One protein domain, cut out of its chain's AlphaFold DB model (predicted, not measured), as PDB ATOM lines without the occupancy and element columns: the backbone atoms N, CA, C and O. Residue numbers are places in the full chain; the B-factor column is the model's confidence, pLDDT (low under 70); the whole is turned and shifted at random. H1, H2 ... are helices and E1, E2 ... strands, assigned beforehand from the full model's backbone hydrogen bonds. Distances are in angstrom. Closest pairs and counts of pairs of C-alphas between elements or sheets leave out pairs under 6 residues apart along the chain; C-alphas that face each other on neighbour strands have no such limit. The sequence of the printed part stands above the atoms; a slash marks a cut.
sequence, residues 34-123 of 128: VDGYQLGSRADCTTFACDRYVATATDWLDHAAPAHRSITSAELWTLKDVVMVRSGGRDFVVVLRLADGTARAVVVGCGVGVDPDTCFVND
ATOM      1  N   VAL A  34     227.413 122.523 144.930       85.50
ATOM      2  CA  VAL A  34     226.170 121.958 144.377       85.50
ATOM      3  C   VAL A  34     225.784 120.763 145.234       85.50
ATOM      4  O   VAL A  34     226.636 119.921 145.491       85.50
ATOM      5  N   ASP A  35     224.546 120.723 145.731       86.56
ATOM      6  CA  ASP A  35     224.049 119.705 146.679       86.56
ATOM      7  C   ASP A  35     225.006 119.418 147.858       86.56
ATOM      8  O   ASP A  35     225.153 118.294 148.318       86.56
ATOM      9  N   GLY A  36     225.695 120.453 148.358       85.00
ATOM     10  CA  GLY A  36     226.652 120.334 149.468       85.00
ATOM     11  C   GLY A  36     228.059 119.862 149.074       85.00
ATOM     12  O   GLY A  36     228.970 119.937 149.898       85.00
ATOM     13  N   TYR A  37     228.285 119.466 147.820       85.25
ATOM     14  CA  TYR A  37     229.605 119.088 147.319       85.25
ATOM     15  C   TYR A  37     230.430 120.311 146.934       85.25
ATOM     16  O   TYR A  37     230.017 121.108 146.093       85.25
ATOM     17  N   GLN A  38     231.634 120.432 147.501       88.00
ATOM     18  CA  GLN A  38     232.609 121.428 147.063       88.00
ATOM     19  C   GLN A  38     233.328 120.945 145.801       88.00
ATOM     20  O   GLN A  38     234.158 120.031 145.849       88.00
ATOM     21  N   LEU A  39     233.012 121.576 144.672       88.00
ATOM     22  CA  LEU A  39     233.605 121.247 143.384       88.00
ATOM     23  C   LEU A  39     235.034 121.804 143.293       88.00
ATOM     24  O   LEU A  39     235.304 122.949 143.671       88.00
ATOM     25  N   GLY A  40     235.944 120.968 142.800       87.88
ATOM     26  CA  GLY A  40     237.315 121.317 142.445       87.88
ATOM     27  C   GLY A  40     237.423 121.707 140.971       87.88
ATOM     28  O   GLY A  40     236.721 122.598 140.498       87.88
ATOM     29  N   SER A  41     238.306 121.037 140.237       88.88
ATOM     30  CA  SER A  41     238.514 121.276 138.806       88.88
ATOM     31  C   SER A  41     237.556 120.436 137.965       88.88
ATOM     32  O   SER A  41     237.189 119.327 138.360       88.88
ATOM     33  N   ARG A  42     237.189 120.921 136.772       89.12
ATOM     34  CA  ARG A  42     236.506 120.074 135.783       89.12
ATOM     35  C   ARG A  42     237.399 118.897 135.405       89.12
ATOM     36  O   ARG A  42     238.602 119.074 135.211       89.12
ATOM     37  N   ALA A  43     236.808 117.711 135.319       86.56
ATOM     38  CA  ALA A  43     237.510 116.530 134.845       86.56
ATOM     39  C   ALA A  43     237.773 116.643 133.338       86.56
ATOM     40  O   ALA A  43     236.930 117.130 132.582       86.56
ATOM     41  N   ASP A  44     238.939 116.172 132.908       83.31
ATOM     42  CA  ASP A  44     239.283 116.081 131.494       83.31
ATOM     43  C   ASP A  44     238.816 114.740 130.915       83.31
ATOM     44  O   ASP A  44     239.416 113.688 131.150       83.31
ATOM     45  N   CYS A  45     237.743 114.786 130.130       79.25
ATOM     46  CA  CYS A  45     237.139 113.608 129.516       79.25
ATOM     47  C   CYS A  45     237.952 113.000 128.366       79.25
ATOM     48  O   CYS A  45     237.572 111.956 127.850       79.25
ATOM     49  N   THR A  46     239.077 113.603 127.969       75.19
ATOM     50  CA  THR A  46     240.019 112.952 127.042       75.19
ATOM     51  C   THR A  46     240.838 111.864 127.730       75.19
ATOM     52  O   THR A  46     241.231 110.883 127.104       75.19
ATOM     53  N   THR A  47     241.080 112.029 129.032       65.94
ATOM     54  CA  THR A  47     241.898 111.116 129.836       65.94
ATOM     55  C   THR A  47     241.040 110.091 130.582       65.94
ATOM     56  O   THR A  47     241.520 109.013 130.930       65.94
ATOM     57  N   PHE A  48     239.763 110.401 130.827       67.19
ATOM     58  CA  PHE A  48     238.857 109.570 131.618       67.19
ATOM     59  C   PHE A  48     237.598 109.204 130.837       67.19
ATOM     60  O   PHE A  48     237.057 110.023 130.100       67.19
ATOM     61  N   ALA A  49     237.078 107.997 131.068       75.12
ATOM     62  CA  ALA A  49     235.811 107.532 130.507       75.12
ATOM     63  C   ALA A  49     234.602 108.235 131.164       75.12
ATOM     64  O   ALA A  49     233.828 107.607 131.885       75.12
ATOM     65  N   CYS A  50     234.454 109.547 130.944       86.44
ATOM     66  CA  CYS A  50     233.393 110.374 131.528       86.44
ATOM     67  C   CYS A  50     231.991 109.829 131.245       86.44
ATOM     68  O   CYS A  50     231.139 109.885 132.127       86.44
ATOM     69  N   ASP A  51     231.772 109.261 130.057       90.12
ATOM     70  CA  ASP A  51     230.471 108.739 129.629       90.12
ATOM     71  C   ASP A  51     229.902 107.728 130.625       90.12
ATOM     72  O   ASP A  51     228.716 107.776 130.941       90.12
ATOM     73  N   ARG A  52     230.750 106.863 131.197       88.88
ATOM     74  CA  ARG A  52     230.310 105.865 132.178       88.88
ATOM     75  C   ARG A  52     229.840 106.518 133.482       88.88
ATOM     76  O   ARG A  52     228.816 106.115 134.031       88.88
ATOM     77  N   TYR A  53     230.539 107.550 133.954       90.88
ATOM     78  CA  TYR A  53     230.140 108.297 135.151       90.88
ATOM     79  C   TYR A  53     228.841 109.074 134.912       90.88
ATOM     80  O   TYR A  53     227.948 109.044 135.757       90.88
ATOM     81  N   VAL A  54     228.711 109.726 133.751       93.94
ATOM     82  CA  VAL A  54     227.493 110.460 133.369       93.94
ATOM     83  C   VAL A  54     226.302 109.514 133.247       93.94
ATOM     84  O   VAL A  54     225.247 109.808 133.805       93.94
ATOM     85  N   ALA A  55     226.472 108.371 132.577       94.69
ATOM     86  CA  ALA A  55     225.422 107.368 132.427       94.69
ATOM     87  C   ALA A  55     224.964 106.830 133.787       94.69
ATOM     88  O   ALA A  55     223.770 106.793 134.055       94.69
ATOM     89  N   THR A  56     225.910 106.507 134.676       93.88
ATOM     90  CA  THR A  56     225.605 106.021 136.032       93.88
ATOM     91  C   THR A  56     224.847 107.068 136.856       93.88
ATOM     92  O   THR A  56     223.878 106.741 137.536       93.88
ATOM     93  N   ALA A  57     225.255 108.340 136.793       94.75
ATOM     94  CA  ALA A  57     224.554 109.418 137.492       94.75
ATOM     95  C   ALA A  57     223.152 109.671 136.918       94.75
ATOM     96  O   ALA A  57     222.227 109.962 137.672       94.75
ATOM     97  N   THR A  58     223.010 109.575 135.594       96.12
ATOM     98  CA  THR A  58     221.733 109.755 134.892       96.12
ATOM     99  C   THR A  58     220.753 108.661 135.285       96.12
ATOM    100  O   THR A  58     219.671 108.974 135.764       96.12
ATOM    101  N   ASP A  59     221.177 107.398 135.195       95.81
ATOM    102  CA  ASP A  59     220.368 106.246 135.596       95.81
ATOM    103  C   ASP A  59     219.947 106.336 137.069       95.81
ATOM    104  O   ASP A  59     218.780 106.137 137.405       95.81
ATOM    105  N   TRP A  60     220.863 106.734 137.959       94.38
ATOM    106  CA  TRP A  60     220.510 106.981 139.356       94.38
ATOM    107  C   TRP A  60     219.448 108.076 139.505       94.38
ATOM    108  O   TRP A  60     218.521 107.898 140.296       94.38
ATOM    109  N   LEU A  61     219.575 109.196 138.781       94.81
ATOM    110  CA  LEU A  61     218.650 110.323 138.902       94.81
ATOM    111  C   LEU A  61     217.260 109.962 138.361       94.81
ATOM    112  O   LEU A  61     216.274 110.292 139.018       94.81
ATOM    113  N   ASP A  62     217.198 109.213 137.257       95.81
ATOM    114  CA  ASP A  62     215.958 108.713 136.643       95.81
ATOM    115  C   ASP A  62     215.131 107.841 137.609       95.81
ATOM    116  O   ASP A  62     213.901 107.805 137.530       95.81
ATOM    117  N   HIS A  63     215.791 107.181 138.567       94.06
ATOM    118  CA  HIS A  63     215.154 106.352 139.597       94.06
ATOM    119  C   HIS A  63     215.064 107.030 140.976       94.06
ATOM    120  O   HIS A  63     214.468 106.472 141.905       94.06
ATOM    121  N   ALA A  64     215.655 108.214 141.153       89.06
ATOM    122  CA  ALA A  64     215.680 108.912 142.431       89.06
ATOM    123  C   ALA A  64     214.388 109.707 142.670       89.06
ATOM    124  O   ALA A  64     213.849 110.371 141.787       89.06
ATOM    125  N   ALA A  65     213.916 109.698 143.918       85.50
ATOM    126  CA  ALA A  65     212.888 110.627 144.364       85.50
ATOM    127  C   ALA A  65     213.517 111.948 144.865       85.50
ATOM    128  O   ALA A  65     214.604 111.930 145.452       85.50
ATOM    129  N   PRO A  66     212.823 113.093 144.718       88.00
ATOM    130  CA  PRO A  66     211.619 113.284 143.905       88.00
ATOM    131  C   PRO A  66     211.932 113.254 142.402       88.00
ATOM    132  O   PRO A  66     213.073 113.484 142.004       88.00
ATOM    133  N   ALA A  67     210.899 113.038 141.578       91.88
ATOM    134  CA  ALA A  67     211.024 113.101 140.124       91.88
ATOM    135  C   ALA A  67     211.640 114.435 139.670       91.88
ATOM    136  O   ALA A  67     211.330 115.499 140.214       91.88
ATOM    137  N   HIS A  68     212.491 114.369 138.653       92.62
ATOM    138  CA  HIS A  68     213.243 115.508 138.139       92.62
ATOM    139  C   HIS A  68     212.715 115.971 136.776       92.62
ATOM    140  O   HIS A  68     211.971 115.279 136.080       92.62
ATOM    141  N   ARG A  69     213.105 117.184 136.379       96.75
ATOM    142  CA  ARG A  69     212.937 117.652 134.998       96.75
ATOM    143  C   ARG A  69     213.997 117.036 134.092       96.75
ATOM    144  O   ARG A  69     214.996 116.505 134.568       96.75
ATOM    145  N   SER A  70     213.797 117.142 132.781       96.88
ATOM    146  CA  SER A  70     214.768 116.672 131.791       96.88
ATOM    147  C   SER A  70     216.159 117.253 132.050       96.88
ATOM    148  O   SER A  70     216.297 118.449 132.326       96.88
ATOM    149  N   ILE A  71     217.176 116.402 131.937       97.00
ATOM    150  CA  ILE A  71     218.583 116.786 132.034       97.00
ATOM    151  C   ILE A  71     218.960 117.561 130.765       97.00
ATOM    152  O   ILE A  71     218.664 117.127 129.653       97.00
ATOM    153  N   THR A  72     219.596 118.719 130.924       96.62
ATOM    154  CA  THR A  72     220.039 119.596 129.826       96.62
ATOM    155  C   THR A  72     221.545 119.542 129.607       96.62
ATOM    156  O   THR A  72     222.005 119.718 128.481       96.62
ATOM    157  N   SER A  73     222.323 119.281 130.659       94.75
ATOM    158  CA  SER A  73     223.761 119.040 130.562       94.75
ATOM    159  C   SER A  73     224.277 118.219 131.743       94.75
ATOM    160  O   SER A  73     223.678 118.207 132.818       94.75
ATOM    161  N   ALA A  74     225.421 117.567 131.542       93.81
ATOM    162  CA  ALA A  74     226.162 116.864 132.580       93.81
ATOM    163  C   ALA A  74     227.612 117.357 132.606       93.81
ATOM    164  O   ALA A  74     228.224 117.576 131.560       93.81
ATOM    165  N   GLU A  75     228.162 117.544 133.800       92.62
ATOM    166  CA  GLU A  75     229.529 118.014 134.011       92.62
ATOM    167  C   GLU A  75     230.217 117.130 135.056       92.62
ATOM    168  O   GLU A  75     229.624 116.834 136.093       92.62
ATOM    169  N   LEU A  76     231.474 116.740 134.824       92.00
ATOM    170  CA  LEU A  76     232.280 116.022 135.814       92.00
ATOM    171  C   LEU A  76     233.281 116.951 136.489       92.00
ATOM    172  O   LEU A  76     233.968 117.740 135.836       92.00
ATOM    173  N   TRP A  77     233.413 116.788 137.798       91.06
ATOM    174  CA  TRP A  77     234.269 117.600 138.648       91.06
ATOM    175  C   TRP A  77     235.053 116.726 139.622       91.06
ATOM    176  O   TRP A  77     234.551 115.721 140.125       91.06
ATOM    177  N   THR A  78     236.286 117.118 139.933       87.31
ATOM    178  CA  THR A  78     236.995 116.567 141.092       87.31
ATOM    179  C   THR A  78     236.364 117.110 142.375       87.31
ATOM    180  O   THR A  78     235.842 118.225 142.386       87.31
ATOM    181  N   LEU A  79     236.446 116.373 143.481       81.44
ATOM    182  CA  LEU A  79     236.140 116.940 144.797       81.44
ATOM    183  C   LEU A  79     237.306 117.825 145.249       81.44
ATOM    184  O   LEU A  79     238.465 117.473 145.032       81.44
ATOM    185  N   LYS A  80     237.009 118.976 145.859       76.31
ATOM    186  CA  LYS A  80     238.046 119.923 146.299       76.31
ATOM    187  C   LYS A  80     238.864 119.408 147.493       76.31
ATOM    188  O   LYS A  80     240.079 119.570 147.489       76.31
ATOM    189  N   ASP A  81     238.211 118.738 148.446       66.56
ATOM    190  CA  ASP A  81     238.810 118.375 149.744       66.56
ATOM    191  C   ASP A  81     238.758 116.866 150.064       66.56
ATOM    192  O   ASP A  81     238.947 116.464 151.211       66.56
ATOM    193  N   VAL A  82     238.491 116.000 149.079       58.91
ATOM    194  CA  VAL A  82     238.312 114.557 149.324       58.91
ATOM    195  C   VAL A  82     239.386 113.732 148.620       58.91
ATOM    196  O   VAL A  82     239.414 113.618 147.399       58.91
ATOM    197  N   VAL A  83     240.233 113.098 149.436       51.31
ATOM    198  CA  VAL A  83     241.204 112.058 149.056       51.31
ATOM    199  C   VAL A  83     240.606 110.677 149.364       51.31
ATOM    200  O   VAL A  83     241.239 109.835 149.991       51.31
ATOM    201  N   MET A  84     239.353 110.417 148.981       50.56
ATOM    202  CA  MET A  84     238.876 109.031 148.932       50.56
ATOM    203  C   MET A  84     239.326 108.431 147.608       50.56
ATOM    204  O   MET A  84     238.603 108.417 146.619       50.56
ATOM    205  N   VAL A  85     240.569 107.958 147.594       51.62
ATOM    206  CA  VAL A  85     241.010 106.985 146.599       51.62
ATOM    207  C   VAL A  85     240.541 105.634 147.117       51.62
ATOM    208  O   VAL A  85     241.143 105.072 148.031       51.62
ATOM    209  N   ARG A  86     239.426 105.126 146.590       55.56
ATOM    210  CA  ARG A  86     239.068 103.728 146.829       55.56
ATOM    211  C   ARG A  86     240.053 102.830 146.096       55.56
ATOM    212  O   ARG A  86     240.561 103.187 145.037       55.56
ATOM    213  N   SER A  87     240.330 101.667 146.676       45.91
ATOM    214  CA  SER A  87     241.191 100.641 146.089       45.91
ATOM    215  C   SER A  87     240.668 100.258 144.695       45.91
ATOM    216  O   SER A  87     239.718  99.485 144.588       45.91
ATOM    217  N   GLY A  88     241.261 100.848 143.650       54.44
ATOM    218  CA  GLY A  88     241.006 100.541 142.236       54.44
ATOM    219  C   GLY A  88     240.472 101.691 141.365       54.44
ATOM    220  O   GLY A  88     240.671 101.644 140.153       54.44
ATOM    221  N   GLY A  89     239.878 102.748 141.940       66.06
ATOM    222  CA  GLY A  89     239.077 103.726 141.184       66.06
ATOM    223  C   GLY A  89     239.186 105.183 141.648       66.06
ATOM    224  O   GLY A  89     239.595 105.458 142.778       66.06
ATOM    225  N   ARG A  90     238.811 106.135 140.776       75.81
ATOM    226  CA  ARG A  90     238.660 107.560 141.135       75.81
ATOM    227  C   ARG A  90     237.183 107.905 141.297       75.81
ATOM    228  O   ARG A  90     236.361 107.509 140.477       75.81
ATOM    229  N   ASP A  91     236.886 108.704 142.313       84.19
ATOM    230  CA  ASP A  91     235.557 109.259 142.540       84.19
ATOM    231  C   ASP A  91     235.481 110.667 141.919       84.19
ATOM    232  O   ASP A  91     236.370 111.502 142.118       84.19
ATOM    233  N   PHE A  92     234.412 110.936 141.169       88.81
ATOM    234  CA  PHE A  92     234.106 112.251 140.597       88.81
ATOM    235  C   PHE A  92     232.723 112.713 141.043       88.81
ATOM    236  O   PHE A  92     231.829 111.899 141.257       88.81
ATOM    237  N   VAL A  93     232.520 114.025 141.143       90.88
ATOM    238  CA  VAL A  93     231.177 114.596 141.267       90.88
ATOM    239  C   VAL A  93     230.611 114.775 139.869       90.88
ATOM    240  O   VAL A  93     231.198 115.492 139.055       90.88
ATOM    241  N   VAL A  94     229.470 114.154 139.596       93.81
ATOM    242  CA  VAL A  94     228.692 114.415 138.385       93.81
ATOM    243  C   VAL A  94     227.610 115.424 138.732       93.81
ATOM    244  O   VAL A  94     226.800 115.186 139.624       93.81
ATOM    245  N   VAL A  95     227.609 116.555 138.030       94.69
ATOM    246  CA  VAL A  95     226.605 117.611 138.147       94.69
ATOM    247  C   VAL A  95     225.687 117.539 136.933       94.69
ATOM    248  O   VAL A  95     226.121 117.790 135.810       94.69
ATOM    249  N   LEU A  96     224.418 117.224 137.167       95.88
ATOM    250  CA  LEU A  96     223.354 117.161 136.171       95.88
ATOM    251  C   LEU A  96     222.528 118.445 136.261       95.88
ATOM    252  O   LEU A  96     221.926 118.725 137.297       95.88
ATOM    253  N   ARG A  97     222.505 119.248 135.196       96.12
ATOM    254  CA  ARG A  97     221.661 120.449 135.123       96.12
ATOM    255  C   ARG A  97     220.320 120.106 134.510       96.12
ATOM    256  O   ARG A  97     220.255 119.332 133.559       96.12
ATOM    257  N   LEU A  98     219.259 120.682 135.060       96.75
ATOM    258  CA  LEU A  98     217.881 120.361 134.714       96.75
ATOM    259  C   LEU A  98     217.213 121.523 133.972       96.75
ATOM    260  O   LEU A  98     217.629 122.678 134.067       96.75
ATOM    261  N   ALA A  99     216.157 121.218 133.218       96.44
ATOM    262  CA  ALA A  99     215.447 122.195 132.388       96.44
ATOM    263  C   ALA A  99     214.747 123.319 133.177       96.44
ATOM    264  O   ALA A  99     214.444 124.364 132.609       96.44
ATOM    265  N   ASP A 100     214.501 123.131 134.476       92.81
ATOM    266  CA  ASP A 100     213.978 124.172 135.372       92.81
ATOM    267  C   ASP A 100     215.069 125.082 135.966       92.81
ATOM    268  O   ASP A 100     214.775 125.944 136.791       92.81
ATOM    269  N   GLY A 101     216.326 124.909 135.545       92.00
ATOM    270  CA  GLY A 101     217.469 125.688 136.018       92.00
ATOM    271  C   GLY A 101     218.081 125.176 137.322       92.00
ATOM    272  O   GLY A 101     219.090 125.727 137.768       92.00
ATOM    273  N   THR A 102     217.521 124.124 137.925       93.06
ATOM    274  CA  THR A 102     218.136 123.455 139.074       93.06
ATOM    275  C   THR A 102     219.273 122.530 138.633       93.06
ATOM    276  O   THR A 102     219.471 122.254 137.445       93.06
ATOM    277  N   ALA A 103     220.073 122.072 139.592       93.00
ATOM    278  CA  ALA A 103     221.112 121.082 139.358       93.00
ATOM    279  C   ALA A 103     221.057 120.019 140.449       93.00
ATOM    280  O   ALA A 103     220.705 120.330 141.585       93.00
ATOM    281  N   ARG A 104     221.429 118.790 140.094       93.00
ATOM    282  CA  ARG A 104     221.657 117.693 141.033       93.00
ATOM    283  C   ARG A 104     223.102 117.249 140.942       93.00
ATOM    284  O   ARG A 104     223.630 117.126 139.840       93.00
ATOM    285  N   ALA A 105     223.741 117.034 142.082       91.75
ATOM    286  CA  ALA A 105     225.110 116.545 142.133       91.75
ATOM    287  C   ALA A 105     225.197 115.263 142.954       91.75
ATOM    288  O   ALA A 105     224.564 115.149 143.998       91.75
ATOM    289  N   VAL A 106     225.991 114.310 142.474       91.62
ATOM    290  CA  VAL A 106     226.279 113.057 143.178       91.62
ATOM    291  C   VAL A 106     227.725 112.645 142.970       91.62
ATOM    292  O   VAL A 106     228.326 112.962 141.941       91.62
ATOM    293  N   VAL A 107     228.289 111.912 143.928       90.38
ATOM    294  CA  VAL A 107     229.601 111.288 143.752       90.38
ATOM    295  C   VAL A 107     229.413 109.965 143.027       90.38
ATOM    296  O   VAL A 107     228.648 109.115 143.470       90.38
ATOM    297  N   VAL A 108     230.140 109.769 141.938       89.62
ATOM    298  CA  VAL A 108     230.188 108.508 141.207       89.62
ATOM    299  C   VAL A 108     231.605 107.972 141.273       89.62
ATOM    300  O   VAL A 108     232.558 108.684 140.953       89.62
ATOM    301  N   GLY A 109     231.738 106.720 141.697       86.31
ATOM    302  CA  GLY A 109     233.004 106.001 141.680       86.31
ATOM    303  C   GLY A 109     232.898 104.758 140.815       86.31
ATOM    304  O   GLY A 109     231.892 104.052 140.864       86.31
ATOM    305  N   CYS A 110     233.934 104.503 140.021       82.56
ATOM    306  CA  CYS A 110     234.023 103.355 139.123       82.56
ATOM    307  C   CYS A 110     235.336 102.601 139.336       82.56
ATOM    308  O   CYS A 110     236.346 103.215 139.679       82.56
ATOM    309  N   GLY A 111     235.329 101.290 139.093       76.38
ATOM    310  CA  GLY A 111     236.512 100.434 139.211       76.38
ATOM    311  C   GLY A 111     236.861 100.075 140.655       76.38
ATOM    312  O   GLY A 111     238.025 100.103 141.044       76.38
ATOM    313  N   VAL A 112     235.852  99.787 141.478       65.94
ATOM    314  CA  VAL A 112     236.044  99.434 142.891       65.94
ATOM    315  C   VAL A 112     235.997  97.920 143.083       65.94
ATOM    316  O   VAL A 112     235.063  97.255 142.645       65.94
ATOM    317  N   GLY A 113     236.975  97.379 143.813       63.81
ATOM    318  CA  GLY A 113     237.027  95.958 144.159       63.81
ATOM    319  C   GLY A 113     237.650  95.094 143.059       63.81
ATOM    320  O   GLY A 113     238.744  95.393 142.588       63.81
ATOM    321  N   VAL A 114     236.988  93.985 142.710       57.91
ATOM    322  CA  VAL A 114     237.485  92.989 141.734       57.91
ATOM    323  C   VAL A 114     236.988  93.221 140.306       57.91
ATOM    324  O   VAL A 114     237.493  92.581 139.388       57.91
ATOM    325  N   ASP A 115     236.016  94.118 140.119       70.75
ATOM    326  CA  ASP A 115     235.460  94.446 138.809       70.75
ATOM    327  C   ASP A 115     235.839  95.886 138.414       70.75
ATOM    328  O   ASP A 115     235.321  96.845 139.000       70.75
ATOM    329  N   PRO A 116     236.740  96.067 137.430       68.62
ATOM    330  CA  PRO A 116     237.129  97.389 136.950       68.62
ATOM    331  C   PRO A 116     235.988  98.133 136.232       68.62
ATOM    332  O   PRO A 116     236.088  99.347 136.036       68.62
ATOM    333  N   ASP A 117     234.909  97.443 135.849       75.69
ATOM    334  CA  ASP A 117     233.808  98.012 135.077       75.69
ATOM    335  C   ASP A 117     232.603  98.452 135.910       75.69
ATOM    336  O   ASP A 117     231.782  99.239 135.429       75.69
ATOM    337  N   THR A 118     232.520  98.026 137.169       82.62
ATOM    338  CA  THR A 118     231.420  98.400 138.060       82.62
ATOM    339  C   THR A 118     231.538  99.856 138.528       82.62
ATOM    340  O   THR A 118     232.600 100.305 138.972       82.62
ATOM    341  N   CYS A 119     230.412 100.579 138.489       86.38
ATOM    342  CA  CYS A 119     230.242 101.917 139.057       86.38
ATOM    343  C   CYS A 119     229.116 101.946 140.091       86.38
ATOM    344  O   CYS A 119     228.178 101.155 140.029       86.38
ATOM    345  N   PHE A 120     229.176 102.896 141.020       85.94
ATOM    346  CA  PHE A 120     228.108 103.156 141.985       85.94
ATOM    347  C   PHE A 120     227.972 104.661 142.234       85.94
ATOM    348  O   PHE A 120     228.911 105.440 142.033       85.94
ATOM    349  N   VAL A 121     226.806 105.051 142.742       88.81
ATOM    350  CA  VAL A 121     226.521 106.412 143.196       88.81
ATOM    351  C   VAL A 121     226.587 106.480 144.718       88.81
ATOM    352  O   VAL A 121     226.024 105.640 145.414       88.81
ATOM    353  N   ASN A 122     227.268 107.498 145.232       84.19
ATOM    354  CA  ASN A 122     227.191 107.952 146.610       84.19
ATOM    355  C   ASN A 122     226.539 109.342 146.607       84.19
ATOM    356  O   ASN A 122     227.178 110.348 146.294       84.19
ATOM    357  N   ASP A 123     225.249 109.374 146.928       75.50
ATOM    358  CA  ASP A 123     224.415 110.577 146.931       75.50
ATOM    359  C   ASP A 123     224.401 111.301 148.289       75.50
ATOM    360  O   ASP A 123     223.628 112.236 148.488       75.50
TER     361      ASP A 123
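AT A GLANCE: This is residues 34 to 123 of the 128 residues of an uncharacterized protein of Chloroflexi bacterium (UniProt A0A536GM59). A strongly twisted sheet of five strands curls round one helix, H1, which packs on one face of it. The longer strands E2, E3 and E4 make the wall beside the helix, with the short strand E5 at one edge and E1 at the other, joined to the last part of E2. The 90 printed residues hold, along the chain, E1, H1, E2, E3, E4 and E5; the sheet's order is E1 E2 E3 E4 E5, antiparallel throughout, and the class is mixed, helices and strands, in two layers, the helix on one face of the sheet. The whole is compact, with a radius of gyration of the C-alphas of 12.6 A, and only just elongated, spanning 37 by 24 by 24 A.

HOW THE PARTS SIT: Begin with E1, residues 37 to 42, an edge strand antiparallel to E2, residues 71 to 79; look for N 40 and O 78, 2.8 A apart. The pairing of E2 is staggered: its residues 77 to 79 pair with E1, its residues 71 to 77 with E3, residues 91 to 98. In the hairpin of E2 and E3, N 75 and O 95 are 2.9 A apart, within hydrogen-bond range. In the hairpin of E3 and E4, residues 103 to 110, find N 94 and O 106 at 2.9 A. The hairpin of E4 and E5, residues 119 to 122, has N 122 and O 107 at 2.8 A. Together E2, E3, E4 and E5 form a meander, each strand the antiparallel neighbour of the one before. H1, residues 50 to 63, is on the sheet; its closest C-alphas to E4 are those of Tyr 53 and Val 108, 6.1 A apart, and to E5 those of Ala 57 and Val 121, 6.7 A apart. In H1 every O i to N i+4 pair is within hydrogen-bond range. E5 is apart from E1 and from E2.

IN THESE COORDINATES: Find C-alpha 37 at (229.605, 119.088, 147.319), where E1 begins; it runs 13.5 A. H1 starts at C-alpha 50, (233.393, 110.374, 131.528), and measures 20.3 A. E2 is 21.7 A long, E3 22.3 A and E4 21.9 A. E5 ends at C-alpha 122, (227.191, 107.952, 146.610), after 10.1 A.

THE WHOLE: The two C-alphas farthest apart are those of Asp 100 and Val 114, at 39.6 A. The printed part has no cut. The link from E2 to E3, 11 residues, is long, and the one from E3 to E4 is tight. Look for pLDDT under 70 at residues 47 to 48, 81 to 89, 112 to 114 and 116; the mean of the printed part is 84.0.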